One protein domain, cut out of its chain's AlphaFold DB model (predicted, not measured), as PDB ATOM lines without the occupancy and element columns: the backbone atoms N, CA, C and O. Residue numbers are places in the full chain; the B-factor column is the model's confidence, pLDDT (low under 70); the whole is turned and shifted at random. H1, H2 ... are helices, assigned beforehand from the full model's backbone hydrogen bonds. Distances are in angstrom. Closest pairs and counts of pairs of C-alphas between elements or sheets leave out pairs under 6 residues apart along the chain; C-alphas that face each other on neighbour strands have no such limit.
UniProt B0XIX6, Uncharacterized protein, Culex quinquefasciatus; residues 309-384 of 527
ATOM      1  N   ALA A 309      88.346 263.672 353.586       85.25
ATOM      2  CA  ALA A 309      88.687 265.014 354.046       85.25
ATOM      3  C   ALA A 309      90.031 265.012 354.792       85.25
ATOM      4  O   ALA A 309      90.908 265.828 354.493       85.25
ATOM      5  N   ASN A 310      90.249 264.019 355.659       80.94
ATOM      6  CA  ASN A 310      91.519 263.820 356.354       80.94
ATOM      7  C   ASN A 310      92.674 263.528 355.383       80.94
ATOM      8  O   ASN A 310      93.736 264.138 355.494       80.94
ATOM      9  N   GLN A 311      92.477 262.672 354.373       74.94
ATOM     10  CA  GLN A 311      93.495 262.418 353.344       74.94
ATOM     11  C   GLN A 311      93.851 263.678 352.538       74.94
ATOM     12  O   GLN A 311      95.026 263.936 352.270       74.94
ATOM     13  N   GLN A 312      92.866 264.502 352.176       83.88
ATOM     14  CA  GLN A 312      93.128 265.761 351.472       83.88
ATOM     15  C   GLN A 312      93.849 266.786 352.355       83.88
ATOM     16  O   GLN A 312      94.734 267.493 351.865       83.88
ATOM     17  N   ALA A 313      93.514 266.864 353.644       82.50
ATOM     18  CA  ALA A 313      94.224 267.708 354.600       82.50
ATOM     19  C   ALA A 313      95.694 267.275 354.747       82.50
ATOM     20  O   ALA A 313      96.584 268.129 354.744       82.50
ATOM     21  N   ILE A 314      95.959 265.962 354.765       71.81
ATOM     22  CA  ILE A 314      97.314 265.391 354.774       71.81
ATOM     23  C   ILE A 314      98.090 265.826 353.531       71.81
ATOM     24  O   ILE A 314      99.173 266.392 353.651       71.81
ATOM     25  N   LEU A 315      97.531 265.630 352.334       72.88
ATOM     26  CA  LEU A 315      98.213 265.991 351.087       72.88
ATOM     27  C   LEU A 315      98.534 267.492 351.017       72.88
ATOM     28  O   LEU A 315      99.626 267.870 350.586       72.88
ATOM     29  N   LYS A 316      97.625 268.349 351.496       82.56
ATOM     30  CA  LYS A 316      97.841 269.803 351.564       82.56
ATOM     31  C   LYS A 316      98.946 270.177 352.553       82.56
ATOM     32  O   LYS A 316      99.820 270.970 352.206       82.56
ATOM     33  N   HIS A 317      98.941 269.602 353.755       80.88
ATOM     34  CA  HIS A 317      99.948 269.893 354.775       80.88
ATOM     35  C   HIS A 317     101.344 269.395 354.368       80.88
ATOM     36  O   HIS A 317     102.325 270.124 354.503       80.88
ATOM     37  N   THR A 318     101.438 268.192 353.796       67.88
ATOM     38  CA  THR A 318     102.708 267.634 353.313       67.88
ATOM     39  C   THR A 318     103.267 268.454 352.154       67.88
ATOM     40  O   THR A 318     104.445 268.797 352.168       67.88
ATOM     41  N   SER A 319     102.425 268.848 351.192       75.31
ATOM     42  CA  SER A 319     102.827 269.732 350.089       75.31
ATOM     43  C   SER A 319     103.366 271.078 350.597       75.31
ATOM     44  O   SER A 319     104.429 271.531 350.169       75.31
ATOM     45  N   PHE A 320     102.699 271.675 351.591       86.06
ATOM     46  CA  PHE A 320     103.157 272.908 352.231       86.06
ATOM     47  C   PHE A 320     104.522 272.753 352.920       86.06
ATOM     48  O   PHE A 320     105.391 273.613 352.762       86.06
ATOM     49  N   LEU A 321     104.739 271.663 353.663       75.12
ATOM     50  CA  LEU A 321     106.026 271.400 354.314       75.12
ATOM     51  C   LEU A 321     107.144 271.188 353.293       75.12
ATOM     52  O   LEU A 321     108.219 271.760 353.455       75.12
ATOM     53  N   VAL A 322     106.886 270.427 352.227       73.00
ATOM     54  CA  VAL A 322     107.860 270.198 351.154       73.00
ATOM     55  C   VAL A 322     108.280 271.519 350.518       73.00
ATOM     56  O   VAL A 322     109.478 271.769 350.400       73.00
ATOM     57  N   GLU A 323     107.340 272.406 350.181       78.88
ATOM     58  CA  GLU A 323     107.713 273.694 349.586       78.88
ATOM     59  C   GLU A 323     108.377 274.656 350.578       78.88
ATOM     60  O   GLU A 323     109.319 275.368 350.216       78.88
ATOM     61  N   LYS A 324     107.994 274.622 351.860       83.62
ATOM     62  CA  LYS A 324     108.707 275.357 352.914       83.62
ATOM     63  C   LYS A 324     110.160 274.887 353.032       83.62
ATOM     64  O   LYS A 324     111.066 275.720 353.078       83.62
ATOM     65  N   HIS A 325     110.400 273.576 353.050       76.25
ATOM     66  CA  HIS A 325     111.749 273.015 353.117       76.25
ATOM     67  C   HIS A 325     112.546 273.302 351.844       76.25
ATOM     68  O   HIS A 325     113.709 273.685 351.926       76.25
ATOM     69  N   ARG A 326     111.916 273.232 350.668       73.69
ATOM     70  CA  ARG A 326     112.543 273.574 349.387       73.69
ATOM     71  C   ARG A 326     113.000 275.029 349.336       73.69
ATOM     72  O   ARG A 326     114.119 275.298 348.903       73.69
ATOM     73  N   ALA A 327     112.172 275.961 349.808       76.88
ATOM     74  CA  ALA A 327     112.539 277.370 349.915       76.88
ATOM     75  C   ALA A 327     113.730 277.579 350.866       76.88
ATOM     76  O   ALA A 327     114.635 278.349 350.558       76.88
ATOM     77  N   GLN A 328     113.775 276.851 351.985       73.62
ATOM     78  CA  GLN A 328     114.878 276.931 352.946       73.62
ATOM     79  C   GLN A 328     116.173 276.262 352.450       73.62
ATOM     80  O   GLN A 328     117.261 276.744 352.737       73.62
ATOM     81  N   ILE A 329     116.092 275.186 351.664       70.81
ATOM     82  CA  ILE A 329     117.271 274.570 351.034       70.81
ATOM     83  C   ILE A 329     117.867 275.515 349.982       70.81
ATOM     84  O   ILE A 329     119.088 275.627 349.882       70.81
ATOM     85  N   ARG A 330     117.030 276.255 349.239       73.94
ATOM     86  CA  ARG A 330     117.508 277.286 348.302       73.94
ATOM     87  C   ARG A 330     118.312 278.377 349.014       73.94
ATOM     88  O   ARG A 330     119.398 278.701 348.554       73.94
ATOM     89  N   THR A 331     117.873 278.854 350.184       75.81
ATOM     90  CA  THR A 331     118.631 279.877 350.934       75.81
ATOM     91  C   THR A 331     119.964 279.368 351.490       75.81
ATOM     92  O   THR A 331     120.909 280.148 351.623       75.81
ATOM     93  N   VAL A 332     120.077 278.066 351.785       72.12
ATOM     94  CA  VAL A 332     121.359 277.419 352.115       72.12
ATOM     95  C   VAL A 332     122.264 277.353 350.880       72.12
ATOM     96  O   VAL A 332     123.446 277.678 350.977       72.12
ATOM     97  N   LYS A 333     121.711 276.971 349.721       70.56
ATOM     98  CA  LYS A 333     122.444 276.841 348.452       70.56
ATOM     99  C   LYS A 333     123.005 278.176 347.952       70.56
ATOM    100  O   LYS A 333     124.110 278.200 347.423       70.56
ATOM    101  N   ASP A 334     122.305 279.277 348.203       85.31
ATOM    102  CA  ASP A 334     122.724 280.627 347.802       85.31
ATOM    103  C   ASP A 334     123.845 281.217 348.692       85.31
ATOM    104  O   ASP A 334     124.147 282.408 348.619       85.31
ATOM    105  N   GLY A 335     124.465 280.411 349.564       81.44
ATOM    106  CA  GLY A 335     125.631 280.809 350.363       81.44
ATOM    107  C   GLY A 335     125.330 281.815 351.478       81.44
ATOM    108  O   GLY A 335     126.249 282.347 352.100       81.44
ATOM    109  N   GLN A 336     124.054 282.078 351.777       74.88
ATOM    110  CA  GLN A 336     123.650 283.100 352.750       74.88
ATOM    111  C   GLN A 336     123.792 282.656 354.216       74.88
ATOM    112  O   GLN A 336     123.577 283.445 355.144       74.88
ATOM    113  N   LEU A 337     124.153 281.394 354.466       77.94
ATOM    114  CA  LEU A 337     124.226 280.819 355.805       77.94
ATOM    115  C   LEU A 337     125.633 280.313 356.116       77.94
ATOM    116  O   LEU A 337     126.212 279.507 355.398       77.94
ATOM    117  N   THR A 338     126.176 280.765 357.247       86.00
ATOM    118  CA  THR A 338     127.430 280.232 357.786       86.00
ATOM    119  C   THR A 338     127.236 278.785 358.245       86.00
ATOM    120  O   THR A 338     126.146 278.421 358.692       86.00
ATOM    121  N   ALA A 339     128.291 277.961 358.225       69.12
ATOM    122  CA  ALA A 339     128.233 276.547 358.635       69.12
ATOM    123  C   ALA A 339     127.561 276.329 360.010       69.12
ATOM    124  O   ALA A 339     126.777 275.401 360.200       69.12
ATOM    125  N   LYS A 340     127.776 277.250 360.961       78.75
ATOM    126  CA  LYS A 340     127.126 277.230 362.283       78.75
ATOM    127  C   LYS A 340     125.606 277.439 362.213       78.75
ATOM    128  O   LYS A 340     124.872 276.847 362.999       78.75
ATOM    129  N   LYS A 341     125.124 278.281 361.291       80.56
ATOM    130  CA  LYS A 341     123.688 278.490 361.053       80.56
ATOM    131  C   LYS A 341     123.064 277.297 360.329       80.56
ATOM    132  O   LYS A 341     121.936 276.956 360.655       80.56
ATOM    133  N   ILE A 342     123.801 276.652 359.422       74.19
ATOM    134  CA  ILE A 342     123.362 275.440 358.714       74.19
ATOM    135  C   ILE A 342     123.156 274.286 359.703       74.19
ATOM    136  O   ILE A 342     122.080 273.699 359.724       74.19
ATOM    137  N   ASN A 343     124.112 274.021 360.597       67.94
ATOM    138  CA  ASN A 343     123.963 272.955 361.599       67.94
ATOM    139  C   ASN A 343     122.781 273.208 362.544       67.94
ATOM    140  O   ASN A 343     121.940 272.337 362.730       67.94
ATOM    141  N   LYS A 344     122.651 274.438 363.059       81.81
ATOM    142  CA  LYS A 344     121.520 274.819 363.920       81.81
ATOM    143  C   LYS A 344     120.173 274.753 363.188       81.81
ATOM    144  O   LYS A 344     119.132 274.561 363.813       81.81
ATOM    145  N   PHE A 345     120.180 274.964 361.875       79.12
ATOM    146  CA  PHE A 345     119.005 274.828 361.028       79.12
ATOM    147  C   PHE A 345     118.605 273.357 360.860       79.12
ATOM    148  O   PHE A 345     117.439 273.039 361.080       79.12
ATOM    149  N   TRP A 346     119.553 272.463 360.566       72.25
ATOM    150  CA  TRP A 346     119.300 271.021 360.475       72.25
ATOM    151  C   TRP A 346     118.810 270.424 361.792       72.25
ATOM    152  O   TRP A 346     117.823 269.697 361.789       72.25
ATOM    153  N   GLU A 347     119.427 270.793 362.917       77.50
ATOM    154  CA  GLU A 347     118.991 270.357 364.249       77.50
ATOM    155  C   GLU A 347     117.531 270.744 364.520       77.50
ATOM    156  O   GLU A 347     116.729 269.897 364.899       77.50
ATOM    157  N   ARG A 348     117.155 272.001 364.242       80.75
ATOM    158  CA  ARG A 348     115.775 272.479 364.422       80.75
ATOM    159  C   ARG A 348     114.787 271.856 363.447       80.75
ATOM    160  O   ARG A 348     113.636 271.649 363.807       80.75
ATOM    161  N   MET A 349     115.206 271.608 362.207       80.44
ATOM    162  CA  MET A 349     114.358 270.978 361.198       80.44
ATOM    163  C   MET A 349     114.048 269.532 361.584       80.44
ATOM    164  O   MET A 349     112.892 269.129 361.529       80.44
ATOM    165  N   LEU A 350     115.066 268.782 362.015       73.62
ATOM    166  CA  LEU A 350     114.913 267.411 362.490       73.62
ATOM    167  C   LEU A 350     114.057 267.357 363.756       73.62
ATOM    168  O   LEU A 350     113.169 266.519 363.839       73.62
ATOM    169  N   GLU A 351     114.265 268.275 364.701       80.38
ATOM    170  CA  GLU A 351     113.471 268.361 365.930       80.38
ATOM    171  C   GLU A 351     111.995 268.695 365.646       80.38
ATOM    172  O   GLU A 351     111.110 267.980 366.110       80.38
ATOM    173  N   ASP A 352     111.705 269.710 364.820       79.75
ATOM    174  CA  ASP A 352     110.329 270.090 364.456       79.75
ATOM    175  C   ASP A 352     109.628 268.990 363.639       79.75
ATOM    176  O   ASP A 352     108.441 268.719 363.841       79.75
ATOM    177  N   HIS A 353     110.355 268.316 362.740       75.56
ATOM    178  CA  HIS A 353     109.814 267.196 361.973       75.56
ATOM    179  C   HIS A 353     109.512 265.995 362.878       75.56
ATOM    180  O   HIS A 353     108.415 265.444 362.814       75.56
ATOM    181  N   LEU A 354     110.436 265.637 363.771       71.00
ATOM    182  CA  LEU A 354     110.272 264.524 364.701       71.00
ATOM    183  C   LEU A 354     109.111 264.767 365.677       71.00
ATOM    184  O   LEU A 354     108.283 263.878 365.866       71.00
ATOM    185  N   ILE A 355     108.986 265.977 366.234       80.50
ATOM    186  CA  ILE A 355     107.867 266.354 367.116       80.50
ATOM    187  C   ILE A 355     106.531 266.211 366.382       80.50
ATOM    188  O   ILE A 355     105.593 265.632 366.930       80.50
ATOM    189  N   LYS A 356     106.441 266.680 365.134       76.81
ATOM    190  CA  LYS A 356     105.209 266.582 364.338       76.81
ATOM    191  C   LYS A 356     104.864 265.147 363.965       76.81
ATOM    192  O   LYS A 356     103.693 264.787 364.029       76.81
ATOM    193  N   VAL A 357     105.852 264.321 363.624       68.38
ATOM    194  CA  VAL A 357     105.653 262.890 363.350       68.38
ATOM    195  C   VAL A 357     105.164 262.158 364.604       68.38
ATOM    196  O   VAL A 357     104.244 261.347 364.509       68.38
ATOM    197  N   ILE A 358     105.702 262.478 365.786       68.44
ATOM    198  CA  ILE A 358     105.270 261.893 367.065       68.44
ATOM    199  C   ILE A 358     103.849 262.339 367.422       68.44
ATOM    200  O   ILE A 358     102.992 261.494 367.673       68.44
ATOM    201  N   GLN A 359     103.568 263.645 367.398       73.38
ATOM    202  CA  GLN A 359     102.226 264.183 367.657       73.38
ATOM    203  C   GLN A 359     101.192 263.574 366.711       73.38
ATOM    204  O   GLN A 359     100.107 263.184 367.133       73.38
ATOM    205  N   TRP A 360     101.546 263.433 365.436       72.94
ATOM    206  CA  TRP A 360     100.682 262.816 364.442       72.94
ATOM    207  C   TRP A 360     100.482 261.317 364.679       72.94
ATOM    208  O   TRP A 360      99.356 260.840 364.579       72.94
ATOM    209  N   SER A 361     101.532 260.583 365.056       61.12
ATOM    210  CA  SER A 361     101.430 259.157 365.397       61.12
ATOM    211  C   SER A 361     100.492 258.933 366.585       61.12
ATOM    212  O   SER A 361      99.681 258.013 366.553       61.12
ATOM    213  N   ILE A 362     100.531 259.825 367.579       72.62
ATOM    214  CA  ILE A 362      99.619 259.817 368.730       72.62
ATOM    215  C   ILE A 362      98.170 260.077 368.287       72.62
ATOM    216  O   ILE A 362      97.262 259.365 368.712       72.62
ATOM    217  N   ILE A 363      97.944 261.062 367.411       76.00
ATOM    218  CA  ILE A 363      96.599 261.446 366.949       76.00
ATOM    219  C   ILE A 363      95.983 260.379 366.033       76.00
ATOM    220  O   ILE A 363      94.808 260.052 366.172       76.00
ATOM    221  N   VAL A 364      96.751 259.829 365.089       68.19
ATOM    222  CA  VAL A 364      96.227 258.913 364.061       68.19
ATOM    223  C   VAL A 364      96.059 257.492 364.575       68.19
ATOM    224  O   VAL A 364      95.105 256.819 364.187       68.19
ATOM    225  N   GLN A 365      96.939 257.019 365.459       58.97
ATOM    226  CA  GLN A 365      96.844 255.644 365.953       58.97
ATOM    227  C   GLN A 365      95.780 255.454 367.033       58.97
ATOM    228  O   GLN A 365      95.523 254.313 367.402       58.97
ATOM    229  N   SER A 366      95.122 256.528 367.493       49.66
ATOM    230  CA  SER A 366      94.028 256.446 368.470       49.66
ATOM    231  C   SER A 366      94.382 255.548 369.661       49.66
ATOM    232  O   SER A 366      93.517 254.800 370.104       49.66
ATOM    233  N   ILE A 367      95.645 255.552 370.120       47.47
ATOM    234  CA  ILE A 367      96.133 254.617 371.147       47.47
ATOM    235  C   ILE A 367      95.319 254.878 372.415       47.47
ATOM    236  O   ILE A 367      95.522 255.907 373.071       47.47
ATOM    237  N   PRO A 368      94.371 253.996 372.772       46.97
ATOM    238  CA  PRO A 368      93.658 254.136 374.015       46.97
ATOM    239  C   PRO A 368      94.560 253.475 375.047       46.97
ATOM    240  O   PRO A 368      94.769 252.273 374.965       46.97
ATOM    241  N   VAL A 369      95.112 254.272 375.963       49.25
ATOM    242  CA  VAL A 369      95.783 253.909 377.229       49.25
ATOM    243  C   VAL A 369      97.075 254.725 377.380       49.25
ATOM    244  O   VAL A 369      98.037 254.615 376.624       49.25
ATOM    245  N   ALA A 370      97.093 255.567 378.414       51.12
ATOM    246  CA  ALA A 370      98.185 256.487 378.730       51.12
ATOM    247  C   ALA A 370      99.528 255.799 379.070       51.12
ATOM    248  O   ALA A 370     100.567 256.459 379.018       51.12
ATOM    249  N   SER A 371      99.540 254.494 379.391       48.69
ATOM    250  CA  SER A 371     100.784 253.754 379.665       48.69
ATOM    251  C   SER A 371     101.651 253.577 378.423       48.69
ATOM    252  O   SER A 371     102.870 253.695 378.514       48.69
ATOM    253  N   ASP A 372     101.034 253.375 377.261       52.12
ATOM    254  CA  ASP A 372     101.756 253.043 376.029       52.12
ATOM    255  C   ASP A 372     102.418 254.287 375.434       52.12
ATOM    256  O   ASP A 372     103.533 254.233 374.918       52.12
ATOM    257  N   VAL A 373     101.783 255.450 375.614       54.19
ATOM    258  CA  VAL A 373     102.363 256.749 375.257       54.19
ATOM    259  C   VAL A 373     103.593 257.039 376.110       54.19
ATOM    260  O   VAL A 373     104.609 257.460 375.558       54.19
ATOM    261  N   HIS A 374     103.542 256.777 377.424       54.31
ATOM    262  CA  HIS A 374     104.673 256.980 378.335       54.31
ATOM    263  C   HIS A 374     105.848 256.037 378.032       54.31
ATOM    264  O   HIS A 374     107.006 256.460 378.018       54.31
ATOM    265  N   GLN A 375     105.565 254.773 377.722       57.22
ATOM    266  CA  GLN A 375     106.587 253.784 377.381       57.22
ATOM    267  C   GLN A 375     107.249 254.092 376.031       57.22
ATOM    268  O   GLN A 375     108.475 254.034 375.911       57.22
ATOM    269  N   LEU A 376     106.457 254.519 375.041       55.16
ATOM    270  CA  LEU A 376     106.955 254.964 373.742       55.16
ATOM    271  C   LEU A 376     107.819 256.223 373.883       55.16
ATOM    272  O   LEU A 376     108.905 256.276 373.310       55.16
ATOM    273  N   THR A 377     107.384 257.218 374.664       58.56
ATOM    274  CA  THR A 377     108.181 258.440 374.882       58.56
ATOM    275  C   THR A 377     109.473 258.150 375.631       58.56
ATOM    276  O   THR A 377     110.515 258.667 375.238       58.56
ATOM    277  N   THR A 378     109.444 257.288 376.647       64.19
ATOM    278  CA  THR A 378     110.640 256.926 377.424       64.19
ATOM    279  C   THR A 378     111.664 256.197 376.555       64.19
ATOM    280  O   THR A 378     112.817 256.617 376.483       64.19
ATOM    281  N   SER A 379     111.227 255.190 375.790       62.09
ATOM    282  CA  SER A 379     112.101 254.442 374.875       62.09
ATOM    283  C   SER A 379     112.713 255.333 373.781       62.09
ATOM    284  O   SER A 379     113.886 255.190 373.434       62.09
ATOM    285  N   HIS A 380     111.961 256.314 373.273       56.50
ATOM    286  CA  HIS A 380     112.471 257.246 372.264       56.50
ATOM    287  C   HIS A 380     113.412 258.313 372.844       56.50
ATOM    288  O   HIS A 380     114.380 258.689 372.182       56.50
ATOM    289  N   VAL A 381     113.180 258.786 374.073       66.94
ATOM    290  CA  VAL A 381     114.114 259.690 374.768       66.94
ATOM    291  C   VAL A 381     115.450 258.988 375.016       66.94
ATOM    292  O   VAL A 381     116.499 259.584 374.768       66.94
ATOM    293  N   GLU A 382     115.435 257.712 375.404       58.53
ATOM    294  CA  GLU A 382     116.645 256.895 375.559       58.53
ATOM    295  C   GLU A 382     117.381 256.671 374.231       58.53
ATOM    296  O   GLU A 382     118.612 256.746 374.188       58.53
ATOM    297  N   LEU A 383     116.654 256.482 373.124       52.06
ATOM    298  CA  LEU A 383     117.233 256.379 371.781       52.06
ATOM    299  C   LEU A 383     117.932 257.686 371.366       52.06
ATOM    300  O   LEU A 383     119.078 257.664 370.915       52.06
ATOM    301  N   ILE A 384     117.273 258.834 371.551       54.00
ATOM    302  CA  ILE A 384     117.836 260.157 371.236       54.00
ATOM    303  C   ILE A 384     119.056 260.444 372.117       54.00
ATOM    304  O   ILE A 384     120.055 260.987 371.639       54.00
TER     305      ILE A 384
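Overview. This is residues 309 to 384 of the 527 residues of an uncharacterized protein of Culex quinquefasciatus (UniProt B0XIX6). Look first for H2, the longest helix: it runs in the middle of a flat, loose zigzag, with H1 along one side and the shorter H3 along the other, each running back against it. The 76 printed residues hold H1, H2 and H3 in that order, all helix, with no named strand; the whole is loose, with a radius of gyration of the C-alphas of 16.3 A and spans of 48 by 36 by 10 A.

Arrangement. Start at H2, residues 339 to 364. H1, residues 309 to 333, is close but not clearly touching: the closest C-alphas, of Val 332 and Ile 342, are 7.2 A apart, at a shallow tilt of 7 degrees, opposite ways. H3, residues 370 to 384, is also close but not clearly touching H2, closest at the C-alphas of Ile 362 and Val 373, 7.7 A, at a shallow tilt of 21 degrees, opposite ways. H1 and H3 are apart. In H1, H2 and H3 every O i to N i+4 pair is within hydrogen-bond range.

Along the chain. Find C-alpha 339 at (128.233, 276.547, 358.635); H2 runs 36.9 A from there. H1 begins at (88.687, 265.014, 354.046) and spans 36.2 A; H3, 21.3 A, ends at (117.836, 260.157, 371.236).

Size, cuts and confidence. The C-alphas farthest apart, of Gly 335 and Val 369, are 48.3 A apart. Both links are tight, and the printed part has no cut. Look for pLDDT under 70 at residues 364 to 384, among others.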